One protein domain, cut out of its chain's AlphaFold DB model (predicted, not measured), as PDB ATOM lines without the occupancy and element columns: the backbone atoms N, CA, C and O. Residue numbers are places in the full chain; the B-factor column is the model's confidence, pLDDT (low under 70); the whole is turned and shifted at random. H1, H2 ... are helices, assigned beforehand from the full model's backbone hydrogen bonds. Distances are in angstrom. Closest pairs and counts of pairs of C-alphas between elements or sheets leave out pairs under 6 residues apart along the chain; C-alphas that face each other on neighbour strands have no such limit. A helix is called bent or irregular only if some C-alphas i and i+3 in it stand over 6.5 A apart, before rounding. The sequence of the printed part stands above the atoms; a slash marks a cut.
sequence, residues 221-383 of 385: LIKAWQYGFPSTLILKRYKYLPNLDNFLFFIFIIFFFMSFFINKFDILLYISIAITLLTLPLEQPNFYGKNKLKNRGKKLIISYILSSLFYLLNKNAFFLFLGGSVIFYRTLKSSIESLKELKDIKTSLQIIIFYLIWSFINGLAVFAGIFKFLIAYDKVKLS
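Overview. This is residues 221 to 383 of the 385 residues of a protein of Sulfolobus islandicus (strain Y.N.15.51 / Yellowstone #2) (UniProt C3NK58). One long helix, H7, has H1 and H2 packed near its later end and H3 crossing it about perpendicularly, while H6 folds back to pack on its first half and makes a V with it. Next to H7, the first part of sharply kinked H6 fits between H3 and H5, with H4 close to these three; residues 375 to 383, which hold H8, stick out as a tail. The printed part has 163 residues with eight named helices, H1 to H8 in order along the chain, and no named strand, and its class is all helix. It is compact, with a radius of gyration of the C-alphas of 16.9 A and spans of 57 by 41 by 31 A.

Arrangement. H1, residues 221 to 228, touches the hub H7, residues 345 to 375, at a steep tilt of 46 degrees; the closest C-alphas are those of Gly 228 and Val 366, 4.5 A apart. H2, residues 231 to 238, touches H7 with C-alphas 232 and 369 closest at 5.6 A. H3, residues 244 to 258, touches H7 about perpendicular at 88 degrees, with Phe 247 and Gly 363 closest, their C-alphas 3.7 A apart. H4, residues 265 to 278, is close to H3 but not clearly touching, running opposite ways at a shallow tilt of 10 degrees; C-alphas 255 and 268 are closest at 7.1 A. H5, residues 292 to 311, touches H6, residues 317 to 342, with C-alphas 307 and 318 closest at 4.5 A. H6 touches H3 with residues 317 to 327 alone, C-alphas 323 and 249 being closest at 4.4 A. H6 touches H7 with residues 327 to 339 alone, C-alphas 335 and 348 being closest at 4.6 A. H8, residues 377 to 381, and H7 meet only through their link. Every O i to N i+4 pair is within hydrogen-bond range in H1 to H5; the counts are 20 of 22 in H6, 26 of 27 in H7 and 0 of 1 in H8, where 1 of 2 O i to N i+3 pairs is within range.

Along the chain. H1 begins at C-alpha 221, (-32.424, 38.309, 44.232). H3 is 21.1 A long, H4 20.2 A, H5 28.2 A, H6 32.7 A and H7 44.4 A. H6 is irregular, C-alphas 323 and 326 being 7.5 A apart, with a kink of 68 degrees near residue 324. H8 ends at C-alpha 381, (-16.446, 17.950, 63.614).

Size, cuts and confidence. The C-alphas farthest apart, those of Lys 343 and Ser 383, are 58.6 A apart. The printed part has no cut. The link from H4 to H5, 13 residues, is long. Residues 376 to 383 have pLDDT under 70; the mean of the printed part is 91.8.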
ATOM      1  N   LEU A 221     -33.612  39.090  44.581       91.88
ATOM      2  CA  LEU A 221     -32.424  38.309  44.232       91.88
ATOM      3  C   LEU A 221     -31.738  37.719  45.478       91.88
ATOM      4  O   LEU A 221     -31.307  36.570  45.447       91.88
ATOM      5  N   ILE A 222     -31.712  38.445  46.604       91.81
ATOM      6  CA  ILE A 222     -31.264  37.891  47.895       91.81
ATOM      7  C   ILE A 222     -32.153  36.710  48.307       91.81
ATOM      8  O   ILE A 222     -31.640  35.682  48.744       91.81
ATOM      9  N   LYS A 223     -33.474  36.799  48.113       89.75
ATOM     10  CA  LYS A 223     -34.383  35.676  48.391       89.75
ATOM     11  C   LYS A 223     -34.098  34.444  47.539       89.75
ATOM     12  O   LYS A 223     -34.177  33.333  48.055       89.75
ATOM     13  N   ALA A 224     -33.725  34.627  46.271       93.38
ATOM     14  CA  ALA A 224     -33.297  33.518  45.419       93.38
ATOM     15  C   ALA A 224     -32.178  32.713  46.097       93.38
ATOM     16  O   ALA A 224     -32.268  31.489  46.200       93.38
ATOM     17  N   TRP A 225     -31.183  33.418  46.644       94.69
ATOM     18  CA  TRP A 225     -30.103  32.814  47.416       94.69
ATOM     19  C   TRP A 225     -30.600  32.150  48.705       94.69
ATOM     20  O   TRP A 225     -30.280  30.993  48.974       94.69
ATOM     21  N   GLN A 226     -31.421  32.857  49.484       91.31
ATOM     22  CA  GLN A 226     -31.959  32.375  50.761       91.31
ATOM     23  C   GLN A 226     -32.796  31.099  50.628       91.31
ATOM     24  O   GLN A 226     -32.814  30.302  51.563       91.31
ATOM     25  N   TYR A 227     -33.480  30.896  49.497       91.06
ATOM     26  CA  TYR A 227     -34.230  29.670  49.204       91.06
ATOM     27  C   TYR A 227     -33.329  28.544  48.691       91.06
ATOM     28  O   TYR A 227     -33.545  27.385  49.028       91.06
ATOM     29  N   GLY A 228     -32.302  28.855  47.900       94.31
ATOM     30  CA  GLY A 228     -31.405  27.835  47.356       94.31
ATOM     31  C   GLY A 228     -30.455  27.263  48.410       94.31
ATOM     32  O   GLY A 228     -30.397  26.050  48.602       94.31
ATOM     33  N   PHE A 229     -29.767  28.131  49.153       94.81
ATOM     34  CA  PHE A 229     -28.672  27.764  50.058       94.81
ATOM     35  C   PHE A 229     -29.006  26.669  51.099       94.81
ATOM     36  O   PHE A 229     -28.281  25.669  51.164       94.81
ATOM     37  N   PRO A 230     -30.101  26.766  51.881       93.25
ATOM     38  CA  PRO A 230     -30.437  25.759  52.890       93.25
ATOM     39  C   PRO A 230     -31.012  24.453  52.316       93.25
ATOM     40  O   PRO A 230     -31.152  23.487  53.067       93.25
ATOM     41  N   SER A 231     -31.294  24.364  51.008       94.38
ATOM     42  CA  SER A 231     -31.847  23.148  50.370       94.38
ATOM     43  C   SER A 231     -30.988  21.904  50.636       94.38
ATOM     44  O   SER A 231     -31.490  20.788  50.751       94.38
ATOM     45  N   THR A 232     -29.679  22.093  50.801       92.81
ATOM     46  CA  THR A 232     -28.738  21.002  51.086       92.81
ATOM     47  C   THR A 232     -28.947  20.379  52.471       92.81
ATOM     48  O   THR A 232     -28.720  19.182  52.648       92.81
ATOM     49  N   LEU A 233     -29.419  21.143  53.462       92.69
ATOM     50  CA  LEU A 233     -29.754  20.591  54.778       92.69
ATOM     51  C   LEU A 233     -30.939  19.621  54.678       92.69
ATOM     52  O   LEU A 233     -30.905  18.548  55.281       92.69
ATOM     53  N   ILE A 234     -31.938  19.954  53.854       94.56
ATOM     54  CA  ILE A 234     -33.061  19.059  53.537       94.56
ATOM     55  C   ILE A 234     -32.565  17.808  52.811       94.56
ATOM     56  O   ILE A 234     -32.928  16.702  53.206       94.56
ATOM     57  N   LEU A 235     -31.660  17.947  51.837       94.50
ATOM     58  CA  LEU A 235     -31.023  16.799  51.178       94.50
ATOM     59  C   LEU A 235     -30.319  15.875  52.174       94.50
ATOM     60  O   LEU A 235     -30.524  14.660  52.144       94.50
ATOM     61  N   LYS A 236     -29.524  16.439  53.089       92.19
ATOM     62  CA  LYS A 236     -28.788  15.674  54.101       92.19
ATOM     63  C   LYS A 236     -29.732  14.846  54.981       92.19
ATOM     64  O   LYS A 236     -29.465  13.658  55.195       92.19
ATOM     65  N   ARG A 237     -30.831  15.460  55.438       92.88
ATOM     66  CA  ARG A 237     -31.810  14.876  56.372       92.88
ATOM     67  C   ARG A 237     -32.796  13.919  55.705       92.88
ATOM     68  O   ARG A 237     -32.996  12.814  56.196       92.88
ATOM     69  N   TYR A 238     -33.377  14.321  54.579       94.31
ATOM     70  CA  TYR A 238     -34.559  13.679  53.993       94.31
ATOM     71  C   TYR A 238     -34.319  13.063  52.608       94.31
ATOM     72  O   TYR A 238     -35.229  12.464  52.036       94.31
ATOM     73  N   LYS A 239     -33.087  13.145  52.083       94.38
ATOM     74  CA  LYS A 239     -32.630  12.469  50.852       94.38
ATOM     75  C   LYS A 239     -33.330  12.917  49.561       94.38
ATOM     76  O   LYS A 239     -33.365  12.174  48.583       94.38
ATOM     77  N   TYR A 240     -33.847  14.142  49.536       95.44
ATOM     78  CA  TYR A 240     -34.282  14.829  48.318       95.44
ATOM     79  C   TYR A 240     -33.786  16.273  48.323       95.44
ATOM     80  O   TYR A 240     -33.553  16.842  49.386       95.44
ATOM     81  N   LEU A 241     -33.623  16.871  47.146       96.19
ATOM     82  CA  LEU A 241     -33.059  18.209  47.010       96.19
ATOM     83  C   LEU A 241     -34.150  19.213  46.609       96.19
ATOM     84  O   LEU A 241     -34.590  19.205  45.455       96.19
ATOM     85  N   PRO A 242     -34.587  20.102  47.521       94.94
ATOM     86  CA  PRO A 242     -35.360  21.266  47.127       94.94
ATOM     87  C   PRO A 242     -34.616  22.070  46.067       94.94
ATOM     88  O   PRO A 242     -33.387  22.119  46.058       94.94
ATOM     89  N   ASN A 243     -35.364  22.700  45.164       95.06
ATOM     90  CA  ASN A 243     -34.791  23.511  44.090       95.06
ATOM     91  C   ASN A 243     -33.857  22.747  43.121       95.06
ATOM     92  O   ASN A 243     -33.056  23.363  42.417       95.06
ATOM     93  N   LEU A 244     -33.997  21.418  43.020       96.56
ATOM     94  CA  LEU A 244     -33.219  20.561  42.112       96.56
ATOM     95  C   LEU A 244     -33.199  21.064  40.658       96.56
ATOM     96  O   LEU A 244     -32.157  21.037  40.011       96.56
ATOM     97  N   ASP A 245     -34.333  21.543  40.143       96.88
ATOM     98  CA  ASP A 245     -34.419  22.048  38.766       96.88
ATOM     99  C   ASP A 245     -33.568  23.323  38.567       96.88
ATOM    100  O   ASP A 245     -32.910  23.465  37.541       96.88
ATOM    101  N   ASN A 246     -33.511  24.212  39.569       97.44
ATOM    102  CA  ASN A 246     -32.674  25.419  39.532       97.44
ATOM    103  C   ASN A 246     -31.185  25.058  39.612       97.44
ATOM    104  O   ASN A 246     -30.365  25.628  38.895       97.44
ATOM    105  N   PHE A 247     -30.835  24.080  40.455       97.81
ATOM    106  CA  PHE A 247     -29.474  23.554  40.555       97.81
ATOM    107  C   PHE A 247     -28.982  22.995  39.215       97.81
ATOM    108  O   PHE A 247     -27.889  23.332  38.768       97.81
ATOM    109  N   LEU A 248     -29.808  22.199  38.532       97.69
ATOM    110  CA  LEU A 248     -29.459  21.673  37.214       97.69
ATOM    111  C   LEU A 248     -29.340  22.773  36.169       97.69
ATOM    112  O   LEU A 248     -28.385  22.757  35.402       97.69
ATOM    113  N   PHE A 249     -30.248  23.746  36.166       98.25
ATOM    114  CA  PHE A 249     -30.142  24.894  35.271       98.25
ATOM    115  C   PHE A 249     -28.799  25.622  35.425       98.25
ATOM    116  O   PHE A 249     -28.129  25.887  34.429       98.25
ATOM    117  N   PHE A 250     -28.357  25.858  36.664       98.12
ATOM    118  CA  PHE A 250     -27.044  26.436  36.950       98.12
ATOM    119  C   PHE A 250     -25.885  25.573  36.412       98.12
ATOM    120  O   PHE A 250     -25.042  26.078  35.669       98.12
ATOM    121  N   ILE A 251     -25.859  24.272  36.730       97.56
ATOM    122  CA  ILE A 251     -24.797  23.351  36.278       97.56
ATOM    123  C   ILE A 251     -24.729  23.277  34.749       97.56
ATOM    124  O   ILE A 251     -23.650  23.318  34.160       97.56
ATOM    125  N   PHE A 252     -25.876  23.204  34.085       97.94
ATOM    126  CA  PHE A 252     -25.923  23.039  32.640       97.94
ATOM    127  C   PHE A 252     -25.651  24.325  31.857       97.94
ATOM    128  O   PHE A 252     -25.195  24.245  30.717       97.94
ATOM    129  N   ILE A 253     -25.826  25.505  32.462       97.38
ATOM    130  CA  ILE A 253     -25.287  26.756  31.910       97.38
ATOM    131  C   ILE A 253     -23.755  26.707  31.869       97.38
ATOM    132  O   ILE A 253     -23.158  27.106  30.870       97.38
ATOM    133  N   ILE A 254     -23.107  26.165  32.904       96.31
ATOM    134  CA  ILE A 254     -21.649  25.983  32.900       96.31
ATOM    135  C   ILE A 254     -21.247  25.024  31.773       96.31
ATOM    136  O   ILE A 254     -20.329  25.326  31.014       96.31
ATOM    137  N   PHE A 255     -21.971  23.914  31.598       95.94
ATOM    138  CA  PHE A 255     -21.694  22.944  30.528       95.94
ATOM    139  C   PHE A 255     -21.896  23.553  29.138       95.94
ATOM    140  O   PHE A 255     -21.086  23.312  28.244       95.94
ATOM    141  N   PHE A 256     -22.928  24.385  28.966       95.94
ATOM    142  CA  PHE A 256     -23.148  25.148  27.742       95.94
ATOM    143  C   PHE A 256     -21.916  25.991  27.397       95.94
ATOM    144  O   PHE A 256     -21.380  25.848  26.301       95.94
ATOM    145  N   PHE A 257     -21.393  26.791  28.331       95.31
ATOM    146  CA  PHE A 257     -20.192  27.591  28.073       95.31
ATOM    147  C   PHE A 257     -18.932  26.735  27.878       95.31
ATOM    148  O   PHE A 257     -18.163  26.989  26.955       95.31
ATOM    149  N   MET A 258     -18.742  25.678  28.674       94.19
ATOM    150  CA  MET A 258     -17.611  24.750  28.526       94.19
ATOM    151  C   MET A 258     -17.586  24.063  27.156       94.19
ATOM    152  O   MET A 258     -16.510  23.825  26.610       94.19
ATOM    153  N   SER A 259     -18.753  23.780  26.569       94.12
ATOM    154  CA  SER A 259     -18.858  23.102  25.272       94.12
ATOM    155  C   SER A 259     -18.292  23.898  24.088       94.12
ATOM    156  O   SER A 259     -17.992  23.309  23.053       94.12
ATOM    157  N   PHE A 260     -18.076  25.212  24.233       92.25
ATOM    158  CA  PHE A 260     -17.387  26.022  23.220       92.25
ATOM    159  C   PHE A 260     -15.864  25.846  23.238       92.25
ATOM    160  O   PHE A 260     -15.220  26.072  22.218       92.25
ATOM    161  N   PHE A 261     -15.292  25.438  24.373       90.50
ATOM    162  CA  PHE A 261     -13.842  25.319  24.558       90.50
ATOM    163  C   PHE A 261     -13.365  23.863  24.563       90.50
ATOM    164  O   PHE A 261     -12.217  23.572  24.235       90.50
ATOM    165  N   ILE A 262     -14.242  22.930  24.939       84.25
ATOM    166  CA  ILE A 262     -13.931  21.505  24.995       84.25
ATOM    167  C   ILE A 262     -14.306  20.864  23.656       84.25
ATOM    168  O   ILE A 262     -15.478  20.626  23.382       84.25
ATOM    169  N   ASN A 263     -13.305  20.471  22.860       76.81
ATOM    170  CA  ASN A 263     -13.486  19.742  21.588       76.81
ATOM    171  C   ASN A 263     -14.065  18.314  21.738       76.81
ATOM    172  O   ASN A 263     -14.067  17.537  20.789       76.81
ATOM    173  N   LYS A 264     -14.561  17.949  22.925       83.50
ATOM    174  CA  LYS A 264     -15.105  16.630  23.269       83.50
ATOM    175  C   LYS A 264     -16.535  16.756  23.796       83.50
ATOM    176  O   LYS A 264     -16.788  16.560  24.984       83.50
ATOM    177  N   PHE A 265     -17.464  17.085  22.898       87.50
ATOM    178  CA  PHE A 265     -18.900  17.160  23.198       87.50
ATOM    179  C   PHE A 265     -19.412  15.872  23.864       87.50
ATOM    180  O   PHE A 265     -20.140  15.940  24.852       87.50
ATOM    181  N   ASP A 266     -18.947  14.713  23.395       88.56
ATOM    182  CA  ASP A 266     -19.366  13.402  23.901       88.56
ATOM    183  C   ASP A 266     -19.042  13.209  25.384       88.56
ATOM    184  O   ASP A 266     -19.854  12.670  26.131       88.56
ATOM    185  N   ILE A 267     -17.896  13.715  25.856       91.62
ATOM    186  CA  ILE A 267     -17.544  13.639  27.282       91.62
ATOM    187  C   ILE A 267     -18.552  14.426  28.117       91.62
ATOM    188  O   ILE A 267     -19.068  13.911  29.110       91.62
ATOM    189  N   LEU A 268     -18.861  15.661  27.709       92.69
ATOM    190  CA  LEU A 268     -19.859  16.472  28.403       92.69
ATOM    191  C   LEU A 268     -21.238  15.806  28.349       92.69
ATOM    192  O   LEU A 268     -21.950  15.818  29.352       92.69
ATOM    193  N   LEU A 269     -21.600  15.167  27.233       92.69
ATOM    194  CA  LEU A 269     -22.843  14.411  27.090       92.69
ATOM    195  C   LEU A 269     -22.915  13.214  28.055       92.69
ATOM    196  O   LEU A 269     -23.910  13.078  28.768       92.69
ATOM    197  N   TYR A 270     -21.872  12.383  28.147       94.06
ATOM    198  CA  TYR A 270     -21.848  11.243  29.073       94.06
ATOM    199  C   TYR A 270     -21.955  11.686  30.534       94.06
ATOM    200  O   TYR A 270     -22.741  11.121  31.298       94.06
ATOM    201  N   ILE A 271     -21.232  12.744  30.914       95.19
ATOM    202  CA  ILE A 271     -21.336  13.334  32.255       95.19
ATOM    203  C   ILE A 271     -22.762  13.848  32.498       95.19
ATOM    204  O   ILE A 271     -23.330  13.629  33.566       95.19
ATOM    205  N   SER A 272     -23.373  14.484  31.498       95.56
ATOM    206  CA  SER A 272     -24.747  14.992  31.581       95.56
ATOM    207  C   SER A 272     -25.769  13.875  31.815       95.56
ATOM    208  O   SER A 272     -26.678  14.025  32.635       95.56
ATOM    209  N   ILE A 273     -25.610  12.736  31.135       94.88
ATOM    210  CA  ILE A 273     -26.443  11.542  31.336       94.88
ATOM    211  C   ILE A 273     -26.266  11.002  32.757       94.88
ATOM    212  O   ILE A 273     -27.253  10.774  33.453       94.88
ATOM    213  N   ALA A 274     -25.027  10.877  33.235       95.94
ATOM    214  CA  ALA A 274     -24.769  10.428  34.601       95.94
ATOM    215  C   ALA A 274     -25.417  11.361  35.643       95.94
ATOM    216  O   ALA A 274     -26.143  10.895  36.523       95.94
ATOM    217  N   ILE A 275     -25.233  12.681  35.510       96.06
ATOM    218  CA  ILE A 275     -25.830  13.681  36.411       96.06
ATOM    219  C   ILE A 275     -27.357  13.567  36.425       96.06
ATOM    220  O   ILE A 275     -27.959  13.531  37.498       96.06
ATOM    221  N   THR A 276     -28.009  13.503  35.260       95.38
ATOM    222  CA  THR A 276     -29.477  13.440  35.198       95.38
ATOM    223  C   THR A 276     -30.030  12.146  35.793       95.38
ATOM    224  O   THR A 276     -31.017  12.207  36.527       95.38
ATOM    225  N   LEU A 277     -29.383  10.998  35.584       93.44
ATOM    226  CA  LEU A 277     -29.789   9.733  36.206       93.44
ATOM    227  C   LEU A 277     -29.664   9.774  37.735       93.44
ATOM    228  O   LEU A 277     -30.596   9.372  38.436       93.44
ATOM    229  N   LEU A 278     -28.581  10.355  38.262       94.88
ATOM    230  CA  LEU A 278     -28.385  10.549  39.705       94.88
ATOM    231  C   LEU A 278     -29.464  11.437  40.344       94.88
ATOM    232  O   LEU A 278     -29.664  11.392  41.557       94.88
ATOM    233  N   THR A 279     -30.205  12.216  39.551       95.44
ATOM    234  CA  THR A 279     -31.280  13.075  40.064       95.44
ATOM    235  C   THR A 279     -32.616  12.360  40.289       95.44
ATOM    236  O   THR A 279     -33.495  12.933  40.931       95.44
ATOM    237  N   LEU A 280     -32.791  11.122  39.805       93.31
ATOM    238  CA  LEU A 280     -34.028  10.344  39.980       93.31
ATOM    239  C   LEU A 280     -34.499  10.235  41.442       93.31
ATOM    240  O   LEU A 280     -35.648  10.597  41.715       93.31
ATOM    241  N   PRO A 281     -33.664   9.800  42.408       94.06
ATOM    242  CA  PRO A 281     -34.091   9.692  43.802       94.06
ATOM    243  C   PRO A 281     -34.248  11.054  44.496       94.06
ATOM    244  O   PRO A 281     -34.944  11.124  45.514       94.06
ATOM    245  N   LEU A 282     -33.628  12.107  43.946       95.94
ATOM    246  CA  LEU A 282     -33.505  13.429  44.564       95.94
ATOM    247  C   LEU A 282     -34.712  14.341  44.341       95.94
ATOM    248  O   LEU A 282     -34.753  15.428  44.915       95.94
ATOM    249  N   GLU A 283     -35.678  13.939  43.514       95.25
ATOM    250  CA  GLU A 283     -36.881  14.737  43.282       95.25
ATOM    251  C   GLU A 283     -37.644  14.953  44.590       95.25
ATOM    252  O   GLU A 283     -37.964  14.008  45.317       95.25
ATOM    253  N   GLN A 284     -37.936  16.220  44.873       92.50
ATOM    254  CA  GLN A 284     -38.694  16.595  46.055       92.50
ATOM    255  C   GLN A 284     -40.129  16.044  45.996       92.50
ATOM    256  O   GLN A 284     -40.711  15.942  44.907       92.50
ATOM    257  N   PRO A 285     -40.736  15.717  47.149       91.44
ATOM    258  CA  PRO A 285     -42.149  15.375  47.194       91.44
ATOM    259  C   PRO A 285     -42.999  16.496  46.581       91.44
ATOM    260  O   PRO A 285     -42.685  17.681  46.689       91.44
ATOM    261  N   ASN A 286     -44.077  16.131  45.890       90.56
ATOM    262  CA  ASN A 286     -45.001  17.118  45.345       90.56
ATOM    263  C   ASN A 286     -45.981  17.578  46.430       90.56
ATOM    264  O   ASN A 286     -46.435  16.756  47.216       90.56
ATOM    265  N   PHE A 287     -46.370  18.854  46.409       86.69
ATOM    266  CA  PHE A 287     -47.342  19.423  47.350       86.69
ATOM    267  C   PHE A 287     -48.617  18.572  47.508       86.69
ATOM    268  O   PHE A 287     -49.071  18.381  48.626       86.69
ATOM    269  N   TYR A 288     -49.116  17.971  46.420       87.31
ATOM    270  CA  TYR A 288     -50.317  17.122  46.392       87.31
ATOM    271  C   TYR A 288     -50.018  15.608  46.435       87.31
ATOM    272  O   TYR A 288     -50.760  14.811  45.869       87.31
ATOM    273  N   GLY A 289     -48.871  15.181  46.973       87.12
ATOM    274  CA  GLY A 289     -48.588  13.753  47.187       87.12
ATOM    275  C   GLY A 289     -48.294  12.916  45.933       87.12
ATOM    276  O   GLY A 289     -48.223  11.691  46.001       87.12
ATOM    277  N   LYS A 290     -48.095  13.535  44.761       89.38
ATOM    278  CA  LYS A 290     -47.795  12.803  43.512       89.38
ATOM    279  C   LYS A 290     -46.441  12.079  43.577       89.38
ATOM    280  O   LYS A 290     -45.461  12.630  44.074       89.38
ATOM    281  N   ASN A 291     -46.363  10.887  42.971       92.56
ATOM    282  CA  ASN A 291     -45.156  10.049  42.951       92.56
ATOM    283  C   ASN A 291     -43.926  10.789  42.376       92.56
ATOM    284  O   ASN A 291     -43.928  11.217  41.216       92.56
ATOM    285  N   LYS A 292     -42.860  10.890  43.183       93.25
ATOM    286  CA  LYS A 292     -41.645  11.646  42.841       93.25
ATOM    287  C   LYS A 292     -40.889  11.088  41.631       93.25
ATOM    288  O   LYS A 292     -40.500  11.857  40.759       93.25
ATOM    289  N   LEU A 293     -40.754   9.764  41.515       92.75
ATOM    290  CA  LEU A 293     -40.009   9.126  40.422       92.75
ATOM    291  C   LEU A 293     -40.714   9.346  39.084       92.75
ATOM    292  O   LEU A 293     -40.087   9.749  38.107       92.75
ATOM    293  N   LYS A 294     -42.042   9.176  39.061       93.94
ATOM    294  CA  LYS A 294     -42.860   9.443  37.870       93.94
ATOM    295  C   LYS A 294     -42.768  10.910  37.445       93.94
ATOM    296  O   LYS A 294     -42.667  11.195  36.253       93.94
ATOM    297  N   ASN A 295     -42.787  11.841  38.400       93.12
ATOM    298  CA  ASN A 295     -42.642  13.268  38.110       93.12
ATOM    299  C   ASN A 295     -41.257  13.587  37.538       93.12
ATOM    300  O   ASN A 295     -41.164  14.272  36.518       93.12
ATOM    301  N   ARG A 296     -40.190  13.061  38.151       95.38
ATOM    302  CA  ARG A 296     -38.818  13.287  37.694       95.38
ATOM    303  C   ARG A 296     -38.564  12.701  36.313       95.38
ATOM    304  O   ARG A 296     -38.041  13.402  35.455       95.38
ATOM    305  N   GLY A 297     -38.996  11.463  36.080       95.94
ATOM    306  CA  GLY A 297     -38.877  10.800  34.782       95.94
ATOM    307  C   GLY A 297     -39.543  11.605  33.667       95.94
ATOM    308  O   GLY A 297     -38.923  11.850  32.637       95.94
ATOM    309  N   LYS A 298     -40.757  12.126  33.900       95.06
ATOM    310  CA  LYS A 298     -41.435  13.014  32.938       95.06
ATOM    311  C   LYS A 298     -40.629  14.275  32.623       95.06
ATOM    312  O   LYS A 298     -40.503  14.619  31.452       95.06
ATOM    313  N   LYS A 299     -40.085  14.955  33.642       95.88
ATOM    314  CA  LYS A 299     -39.242  16.146  33.434       95.88
ATOM    315  C   LYS A 299     -38.017  15.809  32.586       95.88
ATOM    316  O   LYS A 299     -37.752  16.517  31.626       95.88
ATOM    317  N   LEU A 300     -37.321  14.716  32.908       96.31
ATOM    318  CA  LEU A 300     -36.124  14.287  32.182       96.31
ATOM    319  C   LEU A 300     -36.432  13.930  30.725       96.31
ATOM    320  O   LEU A 300     -35.731  14.404  29.840       96.31
ATOM    321  N   ILE A 301     -37.496  13.166  30.459       96.50
ATOM    322  CA  ILE A 301     -37.913  12.832  29.085       96.50
ATOM    323  C   ILE A 301     -38.145  14.112  28.273       96.50
ATOM    324  O   ILE A 301     -37.615  14.250  27.174       96.50
ATOM    325  N   ILE A 302     -38.882  15.075  28.834       96.06
ATOM    326  CA  ILE A 302     -39.139  16.364  28.179       96.06
ATOM    327  C   ILE A 302     -37.833  17.144  27.967       96.06
ATOM    328  O   ILE A 302     -37.629  17.682  26.881       96.06
ATOM    329  N   SER A 303     -36.940  17.186  28.965       96.62
ATOM    330  CA  SER A 303     -35.620  17.813  28.826       96.62
ATOM    331  C   SER A 303     -34.833  17.226  27.666       96.62
ATOM    332  O   SER A 303     -34.325  17.989  26.853       96.62
ATOM    333  N   TYR A 304     -34.761  15.896  27.573       96.88
ATOM    334  CA  TYR A 304     -34.010  15.218  26.524       96.88
ATOM    335  C   TYR A 304     -34.598  15.493  25.143       96.88
ATOM    336  O   TYR A 304     -33.859  15.904  24.253       96.88
ATOM    337  N   ILE A 305     -35.920  15.381  24.979       95.94
ATOM    338  CA  ILE A 305     -36.596  15.699  23.711       95.94
ATOM    339  C   ILE A 305     -36.287  17.138  23.279       95.94
ATOM    340  O   ILE A 305     -35.839  17.359  22.156       95.94
ATOM    341  N   LEU A 306     -36.476  18.115  24.172       95.44
ATOM    342  CA  LEU A 306     -36.214  19.520  23.855       95.44
ATOM    343  C   LEU A 306     -34.733  19.767  23.555       95.44
ATOM    344  O   LEU A 306     -34.413  20.426  22.571       95.44
ATOM    345  N   SER A 307     -33.825  19.207  24.355       96.25
ATOM    346  CA  SER A 307     -32.386  19.356  24.129       96.25
ATOM    347  C   SER A 307     -31.944  18.785  22.781       96.25
ATOM    348  O   SER A 307     -31.172  19.438  22.083       96.25
ATOM    349  N   SER A 308     -32.490  17.639  22.362       95.31
ATOM    350  CA  SER A 308     -32.200  17.032  21.059       95.31
ATOM    351  C   SER A 308     -32.734  17.863  19.894       95.31
ATOM    352  O   SER A 308     -32.070  17.960  18.869       95.31
ATOM    353  N   LEU A 309     -33.895  18.509  20.042       95.06
ATOM    354  CA  LEU A 309     -34.409  19.431  19.024       95.06
ATOM    355  C   LEU A 309     -33.491  20.650  18.859       95.06
ATOM    356  O   LEU A 309     -33.153  21.022  17.739       95.06
ATOM    357  N   PHE A 310     -33.039  21.248  19.965       93.62
ATOM    358  CA  PHE A 310     -32.151  22.415  19.916       93.62
ATOM    359  C   PHE A 310     -30.708  22.076  19.529       93.62
ATOM    360  O   PHE A 310     -30.025  22.929  18.965       93.62
ATOM    361  N   TYR A 311     -30.265  20.836  19.748       93.69
ATOM    362  CA  TYR A 311     -28.992  20.331  19.232       93.69
ATOM    363  C   TYR A 311     -28.894  20.473  17.705       93.69
ATOM    364  O   TYR A 311     -27.837  20.842  17.200       93.69
ATOM    365  N   LEU A 312     -29.999  20.248  16.981       92.81
ATOM    366  CA  LEU A 312     -30.048  20.375  15.517       92.81
ATOM    367  C   LEU A 312     -29.799  21.811  15.033       92.81
ATOM    368  O   LEU A 312     -29.312  22.004  13.924       92.81
ATOM    369  N   LEU A 313     -30.123  22.812  15.857       91.19
ATOM    370  CA  LEU A 313     -29.884  24.226  15.554       91.19
ATOM    371  C   LEU A 313     -28.479  24.659  15.975       91.19
ATOM    372  O   LEU A 313     -27.801  25.400  15.268       91.19
ATOM    373  N   ASN A 314     -28.047  24.217  17.154       91.50
ATOM    374  CA  ASN A 314     -26.719  24.466  17.683       91.50
ATOM    375  C   ASN A 314     -26.366  23.352  18.669       91.50
ATOM    376  O   ASN A 314     -26.969  23.261  19.742       91.50
ATOM    377  N   LYS A 315     -25.342  22.555  18.345       92.12
ATOM    378  CA  LYS A 315     -24.923  21.416  19.175       92.12
ATOM    379  C   LYS A 315     -24.719  21.798  20.646       92.12
ATOM    380  O   LYS A 315     -25.162  21.079  21.535       92.12
ATOM    381  N   ASN A 316     -24.141  22.971  20.915       93.00
ATOM    382  CA  ASN A 316     -23.832  23.430  22.268       93.00
ATOM    383  C   ASN A 316     -25.109  23.755  23.056       93.00
ATOM    384  O   ASN A 316     -25.165  23.508  24.262       93.00
ATOM    385  N   ALA A 317     -26.166  24.228  22.382       94.00
ATOM    386  CA  ALA A 317     -27.454  24.554  23.001       94.00
ATOM    387  C   ALA A 317     -28.137  23.339  23.651       94.00
ATOM    388  O   ALA A 317     -28.959  23.526  24.549       94.00
ATOM    389  N   PHE A 318     -27.753  22.112  23.278       96.25
ATOM    390  CA  PHE A 318     -28.196  20.887  23.941       96.25
ATOM    391  C   PHE A 318     -28.099  20.992  25.469       96.25
ATOM    392  O   PHE A 318     -29.086  20.754  26.166       96.25
ATOM    393  N   PHE A 319     -26.948  21.424  25.999       96.75
ATOM    394  CA  PHE A 319     -26.737  21.510  27.446       96.75
ATOM    395  C   PHE A 319     -27.663  22.540  28.093       96.75
ATOM    396  O   PHE A 319     -28.310  22.235  29.095       96.75
ATOM    397  N   LEU A 320     -27.808  23.720  27.480       95.50
ATOM    398  CA  LEU A 320     -28.682  24.777  27.989       95.50
ATOM    399  C   LEU A 320     -30.130  24.289  28.142       95.50
ATOM    400  O   LEU A 320     -30.759  24.539  29.169       95.50
ATOM    401  N   PHE A 321     -30.655  23.561  27.155       96.19
ATOM    402  CA  PHE A 321     -32.023  23.042  27.204       96.19
ATOM    403  C   PHE A 321     -32.171  21.783  28.064       96.19
ATOM    404  O   PHE A 321     -33.224  21.606  28.677       96.19
ATOM    405  N   LEU A 322     -31.128  20.958  28.190       97.19
ATOM    406  CA  LEU A 322     -31.150  19.775  29.051       97.19
ATOM    407  C   LEU A 322     -31.395  20.154  30.522       97.19
ATOM    408  O   LEU A 322     -32.250  19.560  31.186       97.19
ATOM    409  N   GLY A 323     -30.693  21.178  31.018       94.50
ATOM    410  CA  GLY A 323     -30.910  21.721  32.363       94.50
ATOM    411  C   GLY A 323     -31.983  22.802  32.460       94.50
ATOM    412  O   GLY A 323     -32.519  23.032  33.541       94.50
ATOM    413  N   GLY A 324     -32.296  23.477  31.352       95.88
ATOM    414  CA  GLY A 324     -33.177  24.644  31.332       95.88
ATOM    415  C   GLY A 324     -34.631  24.373  30.974       95.88
ATOM    416  O   GLY A 324     -35.463  25.223  31.265       95.88
ATOM    417  N   SER A 325     -34.984  23.220  30.401       96.06
ATOM    418  CA  SER A 325     -36.346  22.922  29.913       96.06
ATOM    419  C   SER A 325     -37.457  23.253  30.924       96.06
ATOM    420  O   SER A 325     -38.431  23.927  30.591       96.06
ATOM    421  N   VAL A 326     -37.296  22.825  32.180       95.56
ATOM    422  CA  VAL A 326     -38.269  23.043  33.257       95.56
ATOM    423  C   VAL A 326     -38.340  24.521  33.626       95.56
ATOM    424  O   VAL A 326     -39.433  25.035  33.865       95.56
ATOM    425  N   ILE A 327     -37.196  25.208  33.655       97.25
ATOM    426  CA  ILE A 327     -37.124  26.636  33.965       97.25
ATOM    427  C   ILE A 327     -37.767  27.447  32.842       97.25
ATOM    428  O   ILE A 327     -38.670  28.226  33.125       97.25
ATOM    429  N   PHE A 328     -37.415  27.195  31.580       97.19
ATOM    430  CA  PHE A 328     -38.019  27.850  30.419       97.19
ATOM    431  C   PHE A 328     -39.531  27.630  30.360       97.19
ATOM    432  O   PHE A 328     -40.279  28.585  30.154       97.19
ATOM    433  N   TYR A 329     -40.001  26.405  30.615       96.12
ATOM    434  CA  TYR A 329     -41.432  26.119  30.698       96.12
ATOM    435  C   TYR A 329     -42.117  26.951  31.790       96.12
ATOM    436  O   TYR A 329     -43.150  27.567  31.530       96.12
ATOM    437  N   ARG A 330     -41.552  26.998  33.005       95.44
ATOM    438  CA  ARG A 330     -42.114  27.795  34.106       95.44
ATOM    439  C   ARG A 330     -42.086  29.288  33.793       95.44
ATOM    440  O   ARG A 330     -43.086  29.954  34.019       95.44
ATOM    441  N   THR A 331     -40.994  29.788  33.223       97.06
ATOM    442  CA  THR A 331     -40.850  31.183  32.795       97.06
ATOM    443  C   THR A 331     -41.930  31.569  31.782       97.06
ATOM    444  O   THR A 331     -42.636  32.556  31.987       97.06
ATOM    445  N   LEU A 332     -42.110  30.767  30.728       96.94
ATOM    446  CA  LEU A 332     -43.140  30.993  29.711       96.94
ATOM    447  C   LEU A 332     -44.543  30.901  30.306       96.94
ATOM    448  O   LEU A 332     -45.370  31.775  30.062       96.94
ATOM    449  N   LYS A 333     -44.809  29.875  31.123       96.38
ATOM    450  CA  LYS A 333     -46.105  29.704  31.783       96.38
ATOM    451  C   LYS A 333     -46.446  30.919  32.651       96.38
ATOM    452  O   LYS A 333     -47.518  31.485  32.472       96.38
ATOM    453  N   SER A 334     -45.533  31.337  33.529       95.38
ATOM    454  CA  SER A 334     -45.712  32.495  34.410       95.38
ATOM    455  C   SER A 334     -45.913  33.796  33.630       95.38
ATOM    456  O   SER A 334     -46.769  34.593  33.997       95.38
ATOM    457  N   SER A 335     -45.170  34.002  32.537       96.69
ATOM    458  CA  SER A 335     -45.307  35.186  31.673       96.69
ATOM    459  C   SER A 335     -46.652  35.215  30.929       96.69
ATOM    460  O   SER A 335     -47.310  36.250  30.844       96.69
ATOM    461  N   ILE A 336     -47.115  34.067  30.428       97.12
ATOM    462  CA  ILE A 336     -48.431  33.956  29.781       97.12
ATOM    463  C   ILE A 336     -49.551  34.173  30.804       97.12
ATOM    464  O   ILE A 336     -50.546  34.829  30.502       97.12
ATOM    465  N   GLU A 337     -49.410  33.616  32.005       95.06
ATOM    466  CA  GLU A 337     -50.378  33.772  33.090       95.06
ATOM    467  C   GLU A 337     -50.468  35.236  33.542       95.06
ATOM    468  O   GLU A 337     -51.571  35.776  33.602       95.06
ATOM    469  N   SER A 338     -49.334  35.930  33.702       95.31
ATOM    470  CA  SER A 338     -49.335  37.367  34.002       95.31
ATOM    471  C   SER A 338     -49.971  38.199  32.902       95.31
ATOM    472  O   SER A 338     -50.697  39.147  33.198       95.31
ATOM    473  N   LEU A 339     -49.738  37.850  31.634       96.56
ATOM    474  CA  LEU A 339     -50.339  38.565  30.515       96.56
ATOM    475  C   LEU A 339     -51.863  38.395  30.507       96.56
ATOM    476  O   LEU A 339     -52.586  39.362  30.275       96.56
ATOM    477  N   LYS A 340     -52.350  37.183  30.798       95.94
ATOM    478  CA  LYS A 340     -53.786  36.881  30.879       95.94
ATOM    479  C   LYS A 340     -54.465  37.599  32.043       95.94
ATOM    480  O   LYS A 340     -55.556  38.131  31.857       95.94
ATOM    481  N   GLU A 341     -53.844  37.601  33.219       94.31
ATOM    482  CA  GLU A 341     -54.443  38.166  34.434       94.31
ATOM    483  C   GLU A 341     -54.328  39.693  34.485       94.31
ATOM    484  O   GLU A 341     -55.315  40.371  34.763       94.31
ATOM    485  N   LEU A 342     -53.151  40.250  34.187       94.00
ATOM    486  CA  LEU A 342     -52.878  41.684  34.354       94.00
ATOM    487  C   LEU A 342     -53.097  42.509  33.088       94.00
ATOM    488  O   LEU A 342     -53.199  43.729  33.188       94.00
ATOM    489  N   LYS A 343     -53.115  41.872  31.909       95.75
ATOM    490  CA  LYS A 343     -53.094  42.556  30.602       95.75
ATOM    491  C   LYS A 343     -51.931  43.555  30.467       95.75
ATOM    492  O   LYS A 343     -52.047  44.562  29.778       95.75
ATOM    493  N   ASP A 344     -50.802  43.263  31.115       94.69
ATOM    494  CA  ASP A 344     -49.602  44.103  31.119       94.69
ATOM    495  C   ASP A 344     -48.416  43.372  30.471       94.69
ATOM    496  O   ASP A 344     -47.813  42.451  31.039       94.69
ATOM    497  N   ILE A 345     -48.061  43.813  29.261       96.25
ATOM    498  CA  ILE A 345     -46.950  43.242  28.499       96.25
ATOM    499  C   ILE A 345     -45.596  43.532  29.152       96.25
ATOM    500  O   ILE A 345     -44.702  42.688  29.106       96.25
ATOM    501  N   LYS A 346     -45.445  44.682  29.821       96.12
ATOM    502  CA  LYS A 346     -44.187  45.073  30.462       96.12
ATOM    503  C   LYS A 346     -43.866  44.133  31.616       96.12
ATOM    504  O   LYS A 346     -42.755  43.610  31.675       96.12
ATOM    505  N   THR A 347     -44.837  43.869  32.492       95.00
ATOM    506  CA  THR A 347     -44.678  42.889  33.581       95.00
ATOM    507  C   THR A 347     -44.380  41.492  33.028       95.00
ATOM    508  O   THR A 347     -43.492  40.800  33.526       95.00
ATOM    509  N   SER A 348     -45.052  41.097  31.947       96.31
ATOM    510  CA  SER A 348     -44.860  39.781  31.325       96.31
ATOM    511  C   SER A 348     -43.451  39.600  30.741       96.31
ATOM    512  O   SER A 348     -42.845  38.541  30.920       96.31
ATOM    513  N   LEU A 349     -42.881  40.638  30.117       96.56
ATOM    514  CA  LEU A 349     -41.490  40.647  29.641       96.56
ATOM    515  C   LEU A 349     -40.479  40.654  30.795       96.56
ATOM    516  O   LEU A 349     -39.467  39.955  30.738       96.56
ATOM    517  N   GLN A 350     -40.760  41.400  31.868       95.94
ATOM    518  CA  GLN A 350     -39.933  41.386  33.077       95.94
ATOM    519  C   GLN A 350     -39.832  39.979  33.672       95.94
ATOM    520  O   GLN A 350     -38.743  39.566  34.065       95.94
ATOM    521  N   ILE A 351     -40.933  39.223  33.697       96.12
ATOM    522  CA  ILE A 351     -40.936  37.835  34.175       96.12
ATOM    523  C   ILE A 351     -39.988  36.968  33.346       96.12
ATOM    524  O   ILE A 351     -39.212  36.222  33.933       96.12
ATOM    525  N   ILE A 352     -39.973  37.104  32.015       97.19
ATOM    526  CA  ILE A 352     -39.076  36.315  31.150       97.19
ATOM    527  C   ILE A 352     -37.609  36.489  31.559       97.19
ATOM    528  O   ILE A 352     -36.874  35.512  31.683       97.19
ATOM    529  N   ILE A 353     -37.196  37.728  31.823       96.56
ATOM    530  CA  ILE A 353     -35.813  38.051  32.185       96.56
ATOM    531  C   ILE A 353     -35.519  37.633  33.631       96.56
ATOM    532  O   ILE A 353     -34.563  36.902  33.905       96.56
ATOM    533  N   PHE A 354     -36.338  38.090  34.578       96.62
ATOM    534  CA  PHE A 354     -36.037  37.934  35.997       96.62
ATOM    535  C   PHE A 354     -36.242  36.509  36.506       96.62
ATOM    536  O   PHE A 354     -35.555  36.127  37.449       96.62
ATOM    537  N   TYR A 355     -37.107  35.698  35.887       96.88
ATOM    538  CA  TYR A 355     -37.263  34.290  36.264       96.88
ATOM    539  C   TYR A 355     -35.962  33.512  36.027       96.88
ATOM    540  O   TYR A 355     -35.529  32.754  36.898       96.88
ATOM    541  N   LEU A 356     -35.307  33.728  34.881       97.44
ATOM    542  CA  LEU A 356     -34.045  33.068  34.540       97.44
ATOM    543  C   LEU A 356     -32.922  33.494  35.488       97.44
ATOM    544  O   LEU A 356     -32.228  32.638  36.036       97.44
ATOM    545  N   ILE A 357     -32.797  34.799  35.753       97.38
ATOM    546  CA  ILE A 357     -31.807  35.339  36.701       97.38
ATOM    547  C   ILE A 357     -32.045  34.773  38.105       97.38
ATOM    548  O   ILE A 357     -31.115  34.298  38.756       97.38
ATOM    549  N   TRP A 358     -33.295  34.787  38.571       96.50
ATOM    550  CA  TRP A 358     -33.664  34.261  39.881       96.50
ATOM    551  C   TRP A 358     -33.346  32.767  39.992       96.50
ATOM    552  O   TRP A 358     -32.734  32.339  40.969       96.50
ATOM    553  N   SER A 359     -33.680  31.979  38.966       97.50
ATOM    554  CA  SER A 359     -33.420  30.533  38.938       97.50
ATOM    555  C   SER A 359     -31.922  30.224  38.927       97.50
ATOM    556  O   SER A 359     -31.484  29.313  39.624       97.50
ATOM    557  N   PHE A 360     -31.123  31.010  38.199       98.12
ATOM    558  CA  PHE A 360     -29.667  30.877  38.190       98.12
ATOM    559  C   PHE A 360     -29.056  31.156  39.570       98.12
ATOM    560  O   PHE A 360     -28.297  30.333  40.077       98.12
ATOM    561  N   ILE A 361     -29.421  32.274  40.214       97.88
ATOM    562  CA  ILE A 361     -28.925  32.623  41.559       97.88
ATOM    563  C   ILE A 361     -29.350  31.564  42.580       97.88
ATOM    564  O   ILE A 361     -28.555  31.165  43.429       97.88
ATOM    565  N   ASN A 362     -30.592  31.088  42.491       97.19
ATOM    566  CA  ASN A 362     -31.087  30.033  43.361       97.19
ATOM    567  C   ASN A 362     -30.292  28.727  43.172       97.19
ATOM    568  O   ASN A 362     -29.850  28.141  44.158       97.19
ATOM    569  N   GLY A 363     -30.031  28.312  41.928       97.94
ATOM    570  CA  GLY A 363     -29.215  27.137  41.615       97.94
ATOM    571  C   GLY A 363     -27.765  27.250  42.093       97.94
ATOM    572  O   GLY A 363     -27.244  26.314  42.702       97.94
ATOM    573  N   LEU A 364     -27.144  28.418  41.901       98.12
ATOM    574  CA  LEU A 364     -25.818  28.737  42.439       98.12
ATOM    575  C   LEU A 364     -25.796  28.630  43.971       98.12
ATOM    576  O   LEU A 364     -24.858  28.082  44.547       98.12
ATOM    577  N   ALA A 365     -26.839  29.118  44.644       97.00
ATOM    578  CA  ALA A 365     -26.944  29.030  46.094       97.00
ATOM    579  C   ALA A 365     -27.083  27.577  46.573       97.00
ATOM    580  O   ALA A 365     -26.451  27.207  47.564       97.00
ATOM    581  N   VAL A 366     -27.838  26.732  45.857       96.94
ATOM    582  CA  VAL A 366     -27.885  25.283  46.127       96.94
ATOM    583  C   VAL A 366     -26.489  24.669  46.000       96.94
ATOM    584  O   VAL A 366     -26.052  23.971  46.915       96.94
ATOM    585  N   PHE A 367     -25.764  24.967  44.914       96.50
ATOM    586  CA  PHE A 367     -24.388  24.506  44.710       96.50
ATOM    587  C   PHE A 367     -23.480  24.927  45.874       96.50
ATOM    588  O   PHE A 367     -22.835  24.077  46.481       96.50
ATOM    589  N   ALA A 368     -23.502  26.201  46.276       95.88
ATOM    590  CA  ALA A 368     -22.739  26.690  47.428       95.88
ATOM    591  C   ALA A 368     -23.117  25.973  48.742       95.88
ATOM    592  O   ALA A 368     -22.247  25.644  49.553       95.88
ATOM    593  N   GLY A 369     -24.406  25.680  48.938       94.06
ATOM    594  CA  GLY A 369     -24.902  24.900  50.068       94.06
ATOM    595  C   GLY A 369     -24.322  23.482  50.116       94.06
ATOM    596  O   GLY A 369     -23.940  23.027  51.194       94.06
ATOM    597  N   ILE A 370     -24.186  22.808  48.966       92.38
ATOM    598  CA  ILE A 370     -23.570  21.471  48.856       92.38
ATOM    599  C   ILE A 370     -22.135  21.502  49.388       92.38
ATOM    600  O   ILE A 370     -21.788  20.707  50.266       92.38
ATOM    601  N   PHE A 371     -21.324  22.471  48.954       88.75
ATOM    602  CA  PHE A 371     -19.960  22.624  49.470       88.75
ATOM    603  C   PHE A 371     -19.937  22.896  50.974       88.75
ATOM    604  O   PHE A 371     -19.146  22.290  51.696       88.75
ATOM    605  N   LYS A 372     -20.823  23.762  51.478       88.69
ATOM    606  CA  LYS A 372     -20.824  24.126  52.898       88.69
ATOM    607  C   LYS A 372     -21.265  22.981  53.813       88.69
ATOM    608  O   LYS A 372     -20.625  22.744  54.834       88.69
ATOM    609  N   PHE A 373     -22.365  22.306  53.488       85.94
ATOM    610  CA  PHE A 373     -23.052  21.404  54.421       85.94
ATOM    611  C   PHE A 373     -22.758  19.917  54.204       85.94
ATOM    612  O   PHE A 373     -22.962  19.125  55.133       85.94
ATOM    613  N   LEU A 374     -22.294  19.533  53.010       80.62
ATOM    614  CA  LEU A 374     -21.889  18.157  52.712       80.62
ATOM    615  C   LEU A 374     -20.368  18.003  52.678       80.62
ATOM    616  O   LEU A 374     -19.868  17.049  53.250       80.62
ATOM    617  N   ILE A 375     -19.635  18.941  52.069       75.06
ATOM    618  CA  ILE A 375     -18.181  18.785  51.873       75.06
ATOM    619  C   ILE A 375     -17.380  19.366  53.048       75.06
ATOM    620  O   ILE A 375     -16.465  18.728  53.561       75.06
ATOM    621  N   ALA A 376     -17.707  20.581  53.498       64.69
ATOM    622  CA  ALA A 376     -16.944  21.270  54.543       64.69
ATOM    623  C   ALA A 376     -17.383  20.918  55.976       64.69
ATOM    624  O   ALA A 376     -16.631  21.156  56.919       64.69
ATOM    625  N   TYR A 377     -18.584  20.366  56.163       55.16
ATOM    626  CA  TYR A 377     -19.143  20.118  57.495       55.16
ATOM    627  C   TYR A 377     -18.404  19.009  58.259       55.16
ATOM    628  O   TYR A 377     -18.199  19.138  59.466       55.16
ATOM    629  N   ASP A 378     -17.930  17.969  57.568       52.22
ATOM    630  CA  ASP A 378     -17.184  16.880  58.214       52.22
ATOM    631  C   ASP A 378     -15.802  17.339  58.716       52.22
ATOM    632  O   ASP A 378     -15.296  16.808  59.701       52.22
ATOM    633  N   LYS A 379     -15.238  18.416  58.148       44.62
ATOM    634  CA  LYS A 379     -13.985  19.016  58.640       44.62
ATOM    635  C   LYS A 379     -14.139  19.788  59.954       44.62
ATOM    636  O   LYS A 379     -13.161  19.917  60.673       44.62
ATOM    637  N   VAL A 380     -15.337  20.279  60.286       41.16
ATOM    638  CA  VAL A 380     -15.570  21.067  61.515       41.16
ATOM    639  C   VAL A 380     -15.845  20.169  62.728       41.16
ATOM    640  O   VAL A 380     -15.552  20.560  63.852       41.16
ATOM    641  N   LYS A 381     -16.348  18.942  62.527       39.56
ATOM    642  CA  LYS A 381     -16.446  17.950  63.614       39.56
ATOM    643  C   LYS A 381     -15.117  17.253  63.922       39.56
ATOM    644  O   LYS A 381     -14.906  16.888  65.069       39.56
ATOM    645  N   LEU A 382     -14.223  17.116  62.939       34.16
ATOM    646  CA  LEU A 382     -12.894  16.514  63.135       34.16
ATOM    647  C   LEU A 382     -11.887  17.429  63.856       34.16
ATOM    648  O   LEU A 382     -10.807  16.971  64.202       34.16
ATOM    649  N   SER A 383     -12.225  18.700  64.097       31.80
ATOM    650  CA  SER A 383     -11.404  19.646  64.871       31.80
ATOM    651  C   SER A 383     -12.026  20.035  66.219       31.80
ATOM    652  O   SER A 383     -11.587  21.005  66.831       31.80
TER     653      SER A 383